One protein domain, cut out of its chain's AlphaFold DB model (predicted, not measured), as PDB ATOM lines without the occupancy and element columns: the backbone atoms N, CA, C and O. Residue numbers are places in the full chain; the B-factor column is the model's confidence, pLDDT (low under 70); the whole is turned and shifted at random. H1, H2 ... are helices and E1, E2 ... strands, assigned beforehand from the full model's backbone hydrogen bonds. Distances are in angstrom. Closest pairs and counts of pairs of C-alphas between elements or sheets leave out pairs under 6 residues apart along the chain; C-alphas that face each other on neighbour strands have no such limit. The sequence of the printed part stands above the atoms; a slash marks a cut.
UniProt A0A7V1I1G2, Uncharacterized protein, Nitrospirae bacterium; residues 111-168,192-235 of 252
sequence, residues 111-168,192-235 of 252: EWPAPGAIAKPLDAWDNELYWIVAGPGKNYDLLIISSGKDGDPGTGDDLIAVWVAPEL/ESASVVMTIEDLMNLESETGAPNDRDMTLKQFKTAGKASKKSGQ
ATOM      1  N   GLU A 111     110.555 137.186 177.589       80.38
ATOM      2  CA  GLU A 111     111.107 136.864 176.272       80.38
ATOM      3  C   GLU A 111     111.350 135.357 176.128       80.38
ATOM      4  O   GLU A 111     111.487 134.623 177.107       80.38
ATOM      5  N   TRP A 112     111.403 134.869 174.889       83.94
ATOM      6  CA  TRP A 112     111.844 133.500 174.634       83.94
ATOM      7  C   TRP A 112     113.370 133.410 174.749       83.94
ATOM      8  O   TRP A 112     114.064 134.302 174.257       83.94
ATOM      9  N   PRO A 113     113.922 132.342 175.350       83.31
ATOM     10  CA  PRO A 113     115.366 132.218 175.481       83.31
ATOM     11  C   PRO A 113     116.033 132.076 174.111       83.31
ATOM     12  O   PRO A 113     115.482 131.485 173.178       83.31
ATOM     13  N   ALA A 114     117.266 132.571 174.011       82.81
ATOM     14  CA  ALA A 114     118.158 132.241 172.906       82.81
ATOM     15  C   ALA A 114     118.669 130.785 173.040       82.81
ATOM     16  O   ALA A 114     118.749 130.275 174.162       82.81
ATOM     17  N   PRO A 115     119.095 130.118 171.947       78.19
ATOM     18  CA  PRO A 115     119.504 128.705 171.961       78.19
ATOM     19  C   PRO A 115     120.558 128.301 173.010       78.19
ATOM     20  O   PRO A 115     120.522 127.177 173.507       78.19
ATOM     21  N   GLY A 116     121.465 129.213 173.382       80.12
ATOM     22  CA  GLY A 116     122.499 128.982 174.404       80.12
ATOM     23  C   GLY A 116     122.146 129.479 175.814       80.12
ATOM     24  O   GLY A 116     122.942 129.318 176.737       80.12
ATOM     25  N   ALA A 117     120.982 130.107 176.007       81.50
ATOM     26  CA  ALA A 117     120.613 130.699 177.294       81.50
ATOM     27  C   ALA A 117     120.260 129.637 178.348       81.50
ATOM     28  O   ALA A 117     120.529 129.832 179.537       81.50
ATOM     29  N   ILE A 118     119.712 128.499 177.914       81.62
ATOM     30  CA  ILE A 118     119.275 127.398 178.778       81.62
ATOM     31  C   ILE A 118     120.022 126.097 178.467       81.62
ATOM     32  O   ILE A 118     120.449 125.847 177.340       81.62
ATOM     33  N   ALA A 119     120.158 125.238 179.478       82.25
ATOM     34  CA  ALA A 119     120.709 123.900 179.302       82.25
ATOM     35  C   ALA A 119     119.668 122.983 178.637       82.25
ATOM     36  O   ALA A 119     118.682 122.578 179.258       82.25
ATOM     37  N   LYS A 120     119.905 122.653 177.367       84.38
ATOM     38  CA  LYS A 120     119.029 121.804 176.553       84.38
ATOM     39  C   LYS A 120     119.079 120.343 177.020       84.38
ATOM     40  O   LYS A 120     120.174 119.791 177.162       84.38
ATOM     41  N   PRO A 121     117.925 119.691 177.259       83.31
ATOM     42  CA  PRO A 121     117.874 118.243 177.405       83.31
ATOM     43  C   PRO A 121     118.299 117.552 176.102       83.31
ATOM     44  O   PRO A 121     118.008 118.046 175.014       83.31
ATOM     45  N   LEU A 122     118.942 116.393 176.234       85.25
ATOM     46  CA  LEU A 122     119.238 115.514 175.105       85.25
ATOM     47  C   LEU A 122     118.070 114.552 174.859       85.25
ATOM     48  O   LEU A 122     117.403 114.135 175.816       85.25
ATOM     49  N   ASP A 123     117.831 114.217 173.595       80.50
ATOM     50  CA  ASP A 123     116.887 113.186 173.174       80.50
ATOM     51  C   ASP A 123     117.419 111.764 173.461       80.50
ATOM     52  O   ASP A 123     118.412 111.568 174.162       80.50
ATOM     53  N   ALA A 124     116.723 110.734 172.976       74.81
ATOM     54  CA  ALA A 124     117.117 109.339 173.187       74.81
ATOM     55  C   ALA A 124     118.283 108.845 172.298       74.81
ATOM     56  O   ALA A 124     118.606 107.648 172.310       74.81
ATOM     57  N   TRP A 125     118.866 109.733 171.495       77.94
ATOM     58  CA  TRP A 125     120.032 109.518 170.638       77.94
ATOM     59  C   TRP A 125     121.175 110.481 170.983       77.94
ATOM     60  O   TRP A 125     122.100 110.633 170.192       77.94
ATOM     61  N   ASP A 126     121.114 111.101 172.165       79.88
ATOM     62  CA  ASP A 126     122.088 112.072 172.666       79.88
ATOM     63  C   ASP A 126     122.216 113.338 171.802       79.88
ATOM     64  O   ASP A 126     123.187 114.088 171.916       79.88
ATOM     65  N   ASN A 127     121.201 113.629 170.983       84.00
ATOM     66  CA  ASN A 127     121.117 114.874 170.236       84.00
ATOM     67  C   ASN A 127     120.432 115.954 171.078       84.00
ATOM     68  O   ASN A 127     119.472 115.700 171.811       84.00
ATOM     69  N   GLU A 128     120.915 117.189 170.968       85.56
ATOM     70  CA  GLU A 128     120.275 118.325 171.627       85.56
ATOM     71  C   GLU A 128     118.903 118.606 171.017       85.56
ATOM     72  O   GLU A 128     118.767 118.789 169.806       85.56
ATOM     73  N   LEU A 129     117.897 118.738 171.880       86.88
ATOM     74  CA  LEU A 129     116.615 119.291 171.471       86.88
ATOM     75  C   LEU A 129     116.760 120.780 171.125       86.88
ATOM     76  O   LEU A 129     117.553 121.510 171.730       86.88
ATOM     77  N   TYR A 130     115.955 121.248 170.178       88.56
ATOM     78  CA  TYR A 130     115.895 122.655 169.781       88.56
ATOM     79  C   TYR A 130     114.447 123.119 169.644       88.56
ATOM     80  O   TYR A 130     113.512 122.323 169.724       88.56
ATOM     81  N   TRP A 131     114.254 124.425 169.478       89.88
ATOM     82  CA  TRP A 131     112.926 125.009 169.350       89.88
ATOM     83  C   TRP A 131     112.869 126.083 168.273       89.88
ATOM     84  O   TRP A 131     113.886 126.668 167.889       89.88
ATOM     85  N   ILE A 132     111.654 126.341 167.802       86.75
ATOM     86  CA  ILE A 132     111.328 127.416 166.870       86.75
ATOM     87  C   ILE A 132     110.173 128.201 167.472       86.75
ATOM     88  O   ILE A 132     109.110 127.647 167.741       86.75
ATOM     89  N   VAL A 133     110.388 129.498 167.673       84.75
ATOM     90  CA  VAL A 133     109.313 130.424 168.027       84.75
ATOM     91  C   VAL A 133     108.545 130.754 166.756       84.75
ATOM     92  O   VAL A 133     109.146 131.084 165.730       84.75
ATOM     93  N   ALA A 134     107.225 130.647 166.817       79.12
ATOM     94  CA  ALA A 134     106.388 130.872 165.659       79.12
ATOM     95  C   ALA A 134     106.422 132.336 165.198       79.12
ATOM     96  O   ALA A 134     106.394 133.271 165.998       79.12
ATOM     97  N   GLY A 135     106.474 132.526 163.879       71.56
ATOM     98  CA  GLY A 135     106.336 133.840 163.261       71.56
ATOM     99  C   GLY A 135     104.871 134.279 163.125       71.56
ATOM    100  O   GLY A 135     103.954 133.480 163.333       71.56
ATOM    101  N   PRO A 136     104.629 135.535 162.712       66.69
ATOM    102  CA  PRO A 136     103.284 136.031 162.432       66.69
ATOM    103  C   PRO A 136     102.539 135.127 161.435       66.69
ATOM    104  O   PRO A 136     103.094 134.744 160.405       66.69
ATOM    105  N   GLY A 137     101.276 134.801 161.727       66.31
ATOM    106  CA  GLY A 137     100.407 134.027 160.829       66.31
ATOM    107  C   GLY A 137     100.506 132.499 160.945       66.31
ATOM    108  O   GLY A 137      99.880 131.803 160.144       66.31
ATOM    109  N   LYS A 138     101.261 131.978 161.921       69.94
ATOM    110  CA  LYS A 138     101.274 130.555 162.300       69.94
ATOM    111  C   LYS A 138     100.183 130.251 163.341       69.94
ATOM    112  O   LYS A 138      99.784 131.130 164.101       69.94
ATOM    113  N   ASN A 139      99.718 128.999 163.388       68.06
ATOM    114  CA  ASN A 139      98.654 128.557 164.316       68.06
ATOM    115  C   ASN A 139      99.183 127.900 165.597       68.06
ATOM    116  O   ASN A 139      98.412 127.326 166.361       68.06
ATOM    117  N   TYR A 140     100.490 127.964 165.803       74.31
ATOM    118  CA  TYR A 140     101.196 127.523 166.996       74.31
ATOM    119  C   TYR A 140     102.069 128.671 167.488       74.31
ATOM    120  O   TYR A 140     102.358 129.584 166.717       74.31
ATOM    121  N   ASP A 141     102.490 128.623 168.748       74.94
ATOM    122  CA  ASP A 141     103.368 129.642 169.337       74.94
ATOM    123  C   ASP A 141     104.820 129.157 169.410       74.94
ATOM    124  O   ASP A 141     105.763 129.946 169.303       74.94
ATOM    125  N   LEU A 142     105.009 127.845 169.574       82.56
ATOM    126  CA  LEU A 142     106.312 127.225 169.766       82.56
ATOM    127  C   LEU A 142     106.319 125.805 169.186       82.56
ATOM    128  O   LEU A 142     105.389 125.029 169.394       82.56
ATOM    129  N   LEU A 143     107.403 125.457 168.497       84.44
ATOM    130  CA  LEU A 143     107.732 124.082 168.131       84.44
ATOM    131  C   LEU A 143     108.934 123.634 168.946       84.44
ATOM    132  O   LEU A 143     109.925 124.360 169.016       84.44
ATOM    133  N   ILE A 144     108.869 122.434 169.513       84.00
ATOM    134  CA  ILE A 144     109.992 121.790 170.197       84.00
ATOM    135  C   ILE A 144     110.319 120.511 169.442       84.00
ATOM    136  O   ILE A 144     109.435 119.691 169.203       84.00
ATOM    137  N   ILE A 145     111.575 120.364 169.029       84.94
ATOM    138  CA  ILE A 145     111.949 119.426 167.976       84.94
ATOM    139  C   ILE A 145     113.124 118.557 168.425       84.94
ATOM    140  O   ILE A 145     114.090 119.031 169.034       84.94
ATOM    141  N   SER A 146     113.019 117.270 168.104       84.12
ATOM    142  CA  SER A 146     114.065 116.258 168.224       84.12
ATOM    143  C   SER A 146     114.554 115.880 166.833       84.12
ATOM    144  O   SER A 146     113.740 115.400 166.052       84.12
ATOM    145  N   SER A 147     115.863 115.999 166.576       81.31
ATOM    146  CA  SER A 147     116.483 115.534 165.320       81.31
ATOM    147  C   SER A 147     116.502 114.012 165.166       81.31
ATOM    148  O   SER A 147     116.926 113.493 164.145       81.31
ATOM    149  N   GLY A 148     116.104 113.259 166.192       76.50
ATOM    150  CA  GLY A 148     115.909 111.826 166.038       76.50
ATOM    151  C   GLY A 148     117.227 111.079 165.845       76.50
ATOM    152  O   GLY A 148     118.253 111.425 166.425       76.50
ATOM    153  N   LYS A 149     117.192 109.989 165.078       77.12
ATOM    154  CA  LYS A 149     118.316 109.047 164.984       77.12
ATOM    155  C   LYS A 149     119.478 109.563 164.140       77.12
ATOM    156  O   LYS A 149     120.621 109.239 164.458       77.12
ATOM    157  N   ASP A 150     119.193 110.260 163.046       73.75
ATOM    158  CA  ASP A 150     120.230 110.788 162.155       73.75
ATOM    159  C   ASP A 150     120.914 112.030 162.751       73.75
ATOM    160  O   ASP A 150     122.059 112.325 162.411       73.75
ATOM    161  N   GLY A 151     120.251 112.700 163.701       75.19
ATOM    162  CA  GLY A 151     120.756 113.901 164.346       75.19
ATOM    163  C   GLY A 151     120.792 115.104 163.407       75.19
ATOM    164  O   GLY A 151     121.419 116.113 163.752       75.19
ATOM    165  N   ASP A 152     120.139 115.026 162.246       79.00
ATOM    166  CA  ASP A 152     120.150 116.056 161.214       79.00
ATOM    167  C   ASP A 152     118.820 116.829 161.210       79.00
ATOM    168  O   ASP A 152     117.792 116.306 160.807       79.00
ATOM    169  N   PRO A 153     118.807 118.111 161.627       79.75
ATOM    170  CA  PRO A 153     117.576 118.894 161.716       79.75
ATOM    171  C   PRO A 153     116.828 119.014 160.382       79.75
ATOM    172  O   PRO A 153     117.410 119.430 159.370       79.75
ATOM    173  N   GLY A 154     115.515 118.789 160.407       69.06
ATOM    174  CA  GLY A 154     114.651 118.932 159.239       69.06
ATOM    175  C   GLY A 154     114.672 117.720 158.307       69.06
ATOM    176  O   GLY A 154     114.446 117.889 157.103       69.06
ATOM    177  N   THR A 155     114.976 116.531 158.823       67.38
ATOM    178  CA  THR A 155     114.758 115.255 158.133       67.38
ATOM    179  C   THR A 155     113.436 114.637 158.603       67.38
ATOM    180  O   THR A 155     112.916 114.959 159.667       67.38
ATOM    181  N   GLY A 156     112.818 113.792 157.770       54.69
ATOM    182  CA  GLY A 156     111.445 113.299 157.984       54.69
ATOM    183  C   GLY A 156     111.218 112.466 159.255       54.69
ATOM    184  O   GLY A 156     110.068 112.176 159.570       54.69
ATOM    185  N   ASP A 157     112.281 112.123 159.985       59.00
ATOM    186  CA  ASP A 157     112.233 111.365 161.240       59.00
ATOM    187  C   ASP A 157     112.151 112.272 162.491       59.00
ATOM    188  O   ASP A 157     112.150 111.769 163.621       59.00
ATOM    189  N   ASP A 158     112.076 113.599 162.312       60.59
ATOM    190  CA  ASP A 158     111.958 114.561 163.411       60.59
ATOM    191  C   ASP A 158     110.640 114.376 164.184       60.59
ATOM    192  O   ASP A 158     109.541 114.340 163.618       60.59
ATOM    193  N   LEU A 159     110.744 114.350 165.514       63.59
ATOM    194  CA  LEU A 159     109.582 114.384 166.405       63.59
ATOM    195  C   LEU A 159     109.345 115.817 166.855       63.59
ATOM    196  O   LEU A 159     110.220 116.426 167.480       63.59
ATOM    197  N   ILE A 160     108.151 116.329 166.573       65.38
ATOM    198  CA  ILE A 160     107.783 117.713 166.847       65.38
ATOM    199  C   ILE A 160     106.683 117.724 167.893       65.38
ATOM    200  O   ILE A 160     105.595 117.213 167.650       65.38
ATOM    201  N   ALA A 161     106.947 118.339 169.041       65.50
ATOM    202  CA  ALA A 161     105.894 118.769 169.946       65.50
ATOM    203  C   ALA A 161     105.452 120.179 169.538       65.50
ATOM    204  O   ALA A 161     106.230 121.136 169.611       65.50
ATOM    205  N   VAL A 162     104.205 120.290 169.086       60.16
ATOM    206  CA  VAL A 162     103.570 121.563 168.748       60.16
ATOM    207  C   VAL A 162     102.903 122.116 169.988       60.16
ATOM    208  O   VAL A 162     102.067 121.448 170.595       60.16
ATOM    209  N   TRP A 163     103.260 123.344 170.345       66.25
ATOM    210  CA  TRP A 163     102.718 124.013 171.509       66.25
ATOM    211  C   TRP A 163     101.932 125.266 171.121       66.25
ATOM    212  O   TRP A 163     102.397 126.125 170.362       66.25
ATOM    213  N   VAL A 164     100.729 125.359 171.684       58.00
ATOM    214  CA  VAL A 164      99.799 126.478 171.533       58.00
ATOM    215  C   VAL A 164      99.496 126.998 172.931       58.00
ATOM    216  O   VAL A 164      98.982 126.259 173.773       58.00
ATOM    217  N   ALA A 165      99.840 128.254 173.197       57.91
ATOM    218  CA  ALA A 165      99.566 128.897 174.466       57.91
ATOM    219  C   ALA A 165      98.050 129.048 174.645       57.91
ATOM    220  O   ALA A 165      97.417 129.677 173.796       57.91
ATOM    221  N   PRO A 166      97.474 128.589 175.770       48.41
ATOM    222  CA  PRO A 166      96.067 128.839 176.053       48.41
ATOM    223  C   PRO A 166      95.780 130.342 176.205       48.41
ATOM    224  O   PRO A 166      94.828 130.846 175.638       48.41
ATOM    225  N   GLU A 167      96.623 131.118 176.901       51.22
ATOM    226  CA  GLU A 167      96.344 132.548 177.147       51.22
ATOM    227  C   GLU A 167      97.594 133.397 177.474       51.22
ATOM    228  O   GLU A 167      97.607 134.136 178.461       51.22
ATOM    229  N   LEU A 168      98.677 133.342 176.690       46.72
ATOM    230  CA  LEU A 168      99.863 134.157 177.026       46.72
ATOM    231  C   LEU A 168      99.733 135.659 176.699       46.72
ATOM    232  O   LEU A 168     100.408 136.464 177.338       46.72
ATOM    233  N   GLU A 192      92.782 124.471 172.020       46.53
ATOM    234  CA  GLU A 192      93.641 124.769 173.157       46.53
ATOM    235  C   GLU A 192      93.941 123.501 173.966       46.53
ATOM    236  O   GLU A 192      93.070 122.667 174.201       46.53
ATOM    237  N   SER A 193      95.169 123.433 174.488       42.62
ATOM    238  CA  SER A 193      95.623 122.499 175.528       42.62
ATOM    239  C   SER A 193      95.890 121.040 175.126       42.62
ATOM    240  O   SER A 193      95.352 120.107 175.710       42.62
ATOM    241  N   ALA A 194      96.860 120.819 174.238       43.47
ATOM    242  CA  ALA A 194      97.740 119.650 174.325       43.47
ATOM    243  C   ALA A 194      99.010 119.897 173.509       43.47
ATOM    244  O   ALA A 194      98.922 120.307 172.355       43.47
ATOM    245  N   SER A 195     100.189 119.625 174.073       51.06
ATOM    246  CA  SER A 195     101.406 119.474 173.272       51.06
ATOM    247  C   SER A 195     101.199 118.273 172.345       51.06
ATOM    248  O   SER A 195     101.288 117.125 172.786       51.06
ATOM    249  N   VAL A 196     100.839 118.519 171.083       55.72
ATOM    250  CA  VAL A 196     100.582 117.451 170.108       55.72
ATOM    251  C   VAL A 196     101.913 117.032 169.505       55.72
ATOM    252  O   VAL A 196     102.638 117.864 168.961       55.72
ATOM    253  N   VAL A 197     102.240 115.743 169.614       62.69
ATOM    254  CA  VAL A 197     103.406 115.167 168.938       62.69
ATOM    255  C   VAL A 197     103.009 114.802 167.512       62.69
ATOM    256  O   VAL A 197     102.074 114.029 167.323       62.69
ATOM    257  N   MET A 198     103.716 115.341 166.524       65.81
ATOM    258  CA  MET A 198     103.477 115.077 165.103       65.81
ATOM    259  C   MET A 198     104.790 115.042 164.310       65.81
ATOM    260  O   MET A 198     105.842 115.438 164.823       65.81
ATOM    261  N   THR A 199     104.739 114.545 163.075       70.75
ATOM    262  CA  THR A 199     105.885 114.556 162.151       70.75
ATOM    263  C   THR A 199     106.003 115.900 161.418       70.75
ATOM    264  O   THR A 199     105.082 116.721 161.443       70.75
ATOM    265  N   ILE A 200     107.125 116.136 160.721       69.94
ATOM    266  CA  ILE A 200     107.266 117.301 159.824       69.94
ATOM    267  C   ILE A 200     106.160 117.318 158.765       69.94
ATOM    268  O   ILE A 200     105.631 118.382 158.450       69.94
ATOM    269  N   GLU A 201     105.827 116.158 158.198       70.31
ATOM    270  CA  GLU A 201     104.826 116.052 157.136       70.31
ATOM    271  C   GLU A 201     103.427 116.403 157.650       70.31
ATOM    272  O   GLU A 201     102.727 117.198 157.022       70.31
ATOM    273  N   ASP A 202     103.070 115.922 158.842       71.19
ATOM    274  CA  ASP A 202     101.818 116.286 159.512       71.19
ATOM    275  C   ASP A 202     101.741 117.796 159.787       71.19
ATOM    276  O   ASP A 202     100.714 118.428 159.529       71.19
ATOM    277  N   LEU A 203     102.842 118.402 160.253       74.12
ATOM    278  CA  LEU A 203     102.917 119.846 160.483       74.12
ATOM    279  C   LEU A 203     102.745 120.635 159.177       74.12
ATOM    280  O   LEU A 203     102.032 121.636 159.154       74.12
ATOM    281  N   MET A 204     103.377 120.198 158.088       75.12
ATOM    282  CA  MET A 204     103.254 120.848 156.779       75.12
ATOM    283  C   MET A 204     101.835 120.756 156.221       75.12
ATOM    284  O   MET A 204     101.323 121.745 155.695       75.12
ATOM    285  N   ASN A 205     101.187 119.599 156.360       74.00
ATOM    286  CA  ASN A 205      99.795 119.420 155.955       74.00
ATOM    287  C   ASN A 205      98.877 120.368 156.744       74.00
ATOM    288  O   ASN A 205      98.061 121.071 156.146       74.00
ATOM    289  N   LEU A 206      99.097 120.501 158.055       71.25
ATOM    290  CA  LEU A 206      98.365 121.444 158.901       71.25
ATOM    291  C   LEU A 206      98.596 122.917 158.498       71.25
ATOM    292  O   LEU A 206      97.658 123.718 158.457       71.25
ATOM    293  N   GLU A 207      99.837 123.310 158.197       70.12
ATOM    294  CA  GLU A 207     100.153 124.667 157.719       70.12
ATOM    295  C   GLU A 207      99.480 124.970 156.369       70.12
ATOM    296  O   GLU A 207      98.984 126.083 156.157       70.12
ATOM    297  N   SER A 208      99.393 123.959 155.501       67.88
ATOM    298  CA  SER A 208      98.741 124.042 154.197       67.88
ATOM    299  C   SER A 208      97.228 124.217 154.301       67.88
ATOM    300  O   SER A 208      96.661 125.112 153.674       67.88
ATOM    301  N   GLU A 209      96.567 123.401 155.120       67.56
ATOM    302  CA  GLU A 209      95.113 123.459 155.338       67.56
ATOM    303  C   GLU A 209      94.654 124.791 155.942       67.56
ATOM    304  O   GLU A 209      93.514 125.220 155.763       67.56
ATOM    305  N   THR A 210      95.555 125.483 156.634       61.06
ATOM    306  CA  THR A 210      95.273 126.742 157.327       61.06
ATOM    307  C   THR A 210      95.721 127.978 156.544       61.06
ATOM    308  O   THR A 210      95.728 129.091 157.077       61.06
ATOM    309  N   GLY A 211      96.089 127.817 155.269       54.59
ATOM    310  CA  GLY A 211      96.393 128.918 154.354       54.59
ATOM    311  C   GLY A 211      97.606 129.753 154.772       54.59
ATOM    312  O   GLY A 211      97.635 130.964 154.533       54.59
ATOM    313  N   ALA A 212      98.569 129.182 155.507       57.47
ATOM    314  CA  ALA A 212      99.883 129.814 155.622       57.47
ATOM    315  C   ALA A 212     100.543 129.800 154.227       57.47
ATOM    316  O   ALA A 212     100.331 128.845 153.481       57.47
ATOM    317  N   PRO A 213     101.297 130.843 153.829       52.03
ATOM    318  CA  PRO A 213     102.005 130.836 152.555       52.03
ATOM    319  C   PRO A 213     103.027 129.694 152.577       52.03
ATOM    320  O   PRO A 213     104.085 129.787 153.199       52.03
ATOM    321  N   ASN A 214     102.634 128.584 151.959       56.56
ATOM    322  CA  ASN A 214     103.394 127.354 151.883       56.56
ATOM    323  C   ASN A 214     104.620 127.570 151.013       56.56
ATOM    324  O   ASN A 214     104.512 127.705 149.796       56.56
ATOM    325  N   ASP A 215     105.784 127.470 151.629       62.50
ATOM    326  CA  ASP A 215     106.908 126.898 150.925       62.50
ATOM    327  C   ASP A 215     107.505 125.838 151.846       62.50
ATOM    328  O   ASP A 215     108.060 126.149 152.905       62.50
ATOM    329  N   ARG A 216     107.318 124.568 151.478       68.19
ATOM    330  CA  ARG A 216     107.925 123.416 152.163       68.19
ATOM    331  C   ARG A 216     109.415 123.671 152.395       68.19
ATOM    332  O   ARG A 216     109.943 123.350 153.461       68.19
ATOM    333  N   ASP A 217     110.056 124.341 151.443       72.94
ATOM    334  CA  ASP A 217     111.456 124.726 151.517       72.94
ATOM    335  C   ASP A 217     111.724 125.786 152.589       72.94
ATOM    336  O   ASP A 217     112.750 125.712 153.270       72.94
ATOM    337  N   MET A 218     110.810 126.732 152.820       75.94
ATOM    338  CA  MET A 218     110.933 127.699 153.915       75.94
ATOM    339  C   MET A 218     110.828 127.029 155.285       75.94
ATOM    340  O   MET A 218     111.678 127.296 156.137       75.94
ATOM    341  N   THR A 219     109.849 126.143 155.502       75.00
ATOM    342  CA  THR A 219     109.702 125.429 156.785       75.00
ATOM    343  C   THR A 219     110.926 124.544 157.046       75.00
ATOM    344  O   THR A 219     111.553 124.646 158.101       75.00
ATOM    345  N   LEU A 220     111.391 123.782 156.050       80.00
ATOM    346  CA  LEU A 220     112.624 122.990 156.173       80.00
ATOM    347  C   LEU A 220     113.866 123.860 156.412       80.00
ATOM    348  O   LEU A 220     114.746 123.501 157.201       80.00
ATOM    349  N   LYS A 221     113.960 125.023 155.760       83.75
ATOM    350  CA  LYS A 221     115.061 125.971 155.968       83.75
ATOM    351  C   LYS A 221     115.048 126.542 157.382       83.75
ATOM    352  O   LYS A 221     116.125 126.699 157.962       83.75
ATOM    353  N   GLN A 222     113.877 126.816 157.956       83.25
ATOM    354  CA  GLN A 222     113.748 127.249 159.350       83.25
ATOM    355  C   GLN A 222     114.236 126.164 160.314       83.25
ATOM    356  O   GLN A 222     115.053 126.467 161.181       83.25
ATOM    357  N   PHE A 223     113.848 124.905 160.100       84.81
ATOM    358  CA  PHE A 223     114.294 123.765 160.912       84.81
ATOM    359  C   PHE A 223     115.814 123.608 160.864       84.81
ATOM    360  O   PHE A 223     116.479 123.605 161.901       84.81
ATOM    361  N   LYS A 224     116.387 123.596 159.655       85.38
ATOM    362  CA  LYS A 224     117.840 123.527 159.450       85.38
ATOM    363  C   LYS A 224     118.573 124.701 160.093       85.38
ATOM    364  O   LYS A 224     119.644 124.515 160.665       85.38
ATOM    365  N   THR A 225     118.022 125.909 159.996       87.06
ATOM    366  CA  THR A 225     118.640 127.117 160.565       87.06
ATOM    367  C   THR A 225     118.613 127.079 162.089       87.06
ATOM    368  O   THR A 225     119.655 127.281 162.711       87.06
ATOM    369  N   ALA A 226     117.463 126.761 162.687       84.50
ATOM    370  CA  ALA A 226     117.298 126.668 164.134       84.50
ATOM    371  C   ALA A 226     118.161 125.550 164.734       84.50
ATOM    372  O   ALA A 226     118.899 125.787 165.690       84.50
ATOM    373  N   GLY A 227     118.160 124.364 164.121       82.06
ATOM    374  CA  GLY A 227     118.992 123.249 164.565       82.06
ATOM    375  C   GLY A 227     120.494 123.552 164.465       82.06
ATOM    376  O   GLY A 227     121.240 123.303 165.411       82.06
ATOM    377  N   LYS A 228     120.955 124.187 163.374       85.62
ATOM    378  CA  LYS A 228     122.357 124.640 163.252       85.62
ATOM    379  C   LYS A 228     122.715 125.718 164.272       85.62
ATOM    380  O   LYS A 228     123.809 125.672 164.833       85.62
ATOM    381  N   ALA A 229     121.824 126.680 164.514       83.88
ATOM    382  CA  ALA A 229     122.027 127.714 165.524       83.88
ATOM    383  C   ALA A 229     122.125 127.104 166.929       83.88
ATOM    384  O   ALA A 229     123.019 127.476 167.688       83.88
ATOM    385  N   SER A 230     121.281 126.111 167.230       81.56
ATOM    386  CA  SER A 230     121.339 125.349 168.478       81.56
ATOM    387  C   SER A 230     122.685 124.641 168.640       81.56
ATOM    388  O   SER A 230     123.387 124.918 169.615       81.56
ATOM    389  N   LYS A 231     123.118 123.851 167.643       82.00
ATOM    390  CA  LYS A 231     124.425 123.170 167.665       82.00
ATOM    391  C   LYS A 231     125.592 124.156 167.819       82.00
ATOM    392  O   LYS A 231     126.502 123.920 168.605       82.00
ATOM    393  N   LYS A 232     125.560 125.288 167.102       83.38
ATOM    394  CA  LYS A 232     126.613 126.320 167.158       83.38
ATOM    395  C   LYS A 232     126.679 127.023 168.515       83.38
ATOM    396  O   LYS A 232     127.767 127.382 168.949       83.38
ATOM    397  N   SER A 233     125.534 127.238 169.164       76.81
ATOM    398  CA  SER A 233     125.479 127.869 170.489       76.81
ATOM    399  C   SER A 233     126.073 127.000 171.602       76.81
ATOM    400  O   SER A 233     126.386 127.522 172.669       76.81
ATOM    401  N   GLY A 234     126.275 125.704 171.338       66.31
ATOM    402  CA  GLY A 234     126.809 124.748 172.297       66.31
ATOM    403  C   GLY A 234     125.836 124.427 173.432       66.31
ATOM    404  O   GLY A 234     124.706 124.928 173.488       66.31
ATOM    405  N   GLN A 235     126.295 123.567 174.338       66.44
ATOM    406  CA  GLN A 235     125.560 123.182 175.534       66.44
ATOM    407  C   GLN A 235     126.060 124.000 176.719       66.44
ATOM    408  O   GLN A 235     127.246 123.968 177.054       66.44
TER     409      GLN A 235
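Overview. This is residues 111 to 168 and 192 to 235 of the 252 residues of an uncharacterized protein of Nitrospirae bacterium (UniProt A0A7V1I1G2). Picture a four-stranded twisted antiparallel sheet, E1 to E4, with one long helix, H2, laid slantwise over one face at the E1 and E2 side. A shorter helix, H1, only grazes the sheet with its residues 200 to 203, and two long stretches with no named element, residues 111 to 129 and 147 to 158, lie away from the mean of the C-alphas. The printed part has 102 residues, with four named strands followed by two named helices along the chain, E1 E2 E3 E4 H1 H2; the sheet's order is E1 - E2 - E3 - E4, and the class is mixed, helices and strands, with under half of the residues in named elements. The whole is compact, with a radius of gyration of the C-alphas of 13.2 A, and spans 36 by 29 by 21 A.

Arrangement. Start at inner strand E2, residues 142 to 146, and look to edge strand E1, residues 130 to 133. They form a hairpin, antiparallel at 161 degrees, and you will find N 132 and O 143 within hydrogen-bond range at 2.9 A, and N 145 and O 130 at 2.8 A. On the other side of E2 is inner strand E3, residues 159 to 163, also antiparallel, at 163 degrees; E2 and E3 are a hairpin as well, with N 161 and O 144 at 2.8 A. E1, E2 and E3 make a meander, each strand the antiparallel neighbour of the one before. Next comes edge strand E4, residues 196 to 198, antiparallel to E3 at 148 degrees, with N 162 and O 196 at 2.9 A. E1 and E4 are apart. From edge to edge the strands' lines turn by 67 degrees. Now look for H2, residues 216 to 233, which is on one face of the sheet in two layers, a helix layer over a strand layer. Its height over the sheet is 8.5 A, and it lies over E1 and E2. On the local plane its line and that of E1 stand at 53 degrees, slantwise to the strands. The closest C-alphas of E1 and H2 are those of Tyr 130 and Gly 227, 6.1 A apart. H1, residues 200 to 209, is on the sheet but only grazes it; its closest C-alpha pair with E3 is Ile 160 and Ile 200, 7.1 A. H1 and H2 are close but not clearly touching, the C-alphas of Met 204 and Arg 216 being the closest at 7.1 A, with a steep tilt of 46 degrees, opposite ways. In H1 and H2 every O i to N i+4 pair is within hydrogen-bond range.

Along the chain. Find C-alpha 130 at (115.895, 122.655, 169.781), where E1 begins; it runs 10.3 A to Val 133. E2 runs 13.5 A from Leu 142 to Ser 146, E3 12.9 A from Leu 159 to Trp 163, and E4 6.3 A from Val 196 to Met 198. H1 runs 14.3 A from Ile 200 to Glu 209. Find C-alpha 216 at (107.925, 123.416, 152.163); from there H2 runs 25.8 A to C-alpha 233 at (125.479, 127.869, 170.489).

Size, cuts and confidence. The two C-alphas farthest apart, those of Glu 209 and Gln 235, are 36.5 A apart. Residues 169 to 191 are not printed, and C-alphas 168 and 192 are 11.9 A apart across this cut, which falls between E3 and E4. Of the links printed whole, E2 to E3 is long, E1 to E2 and H1 to H2 are short, and E4 to H1 is tight. The mean pLDDT of the printed part is 72.7; look for values under 70 at residues 136 to 139, 154 to 168, 192 to 198, 200, 208 to 216 and 234 to 235.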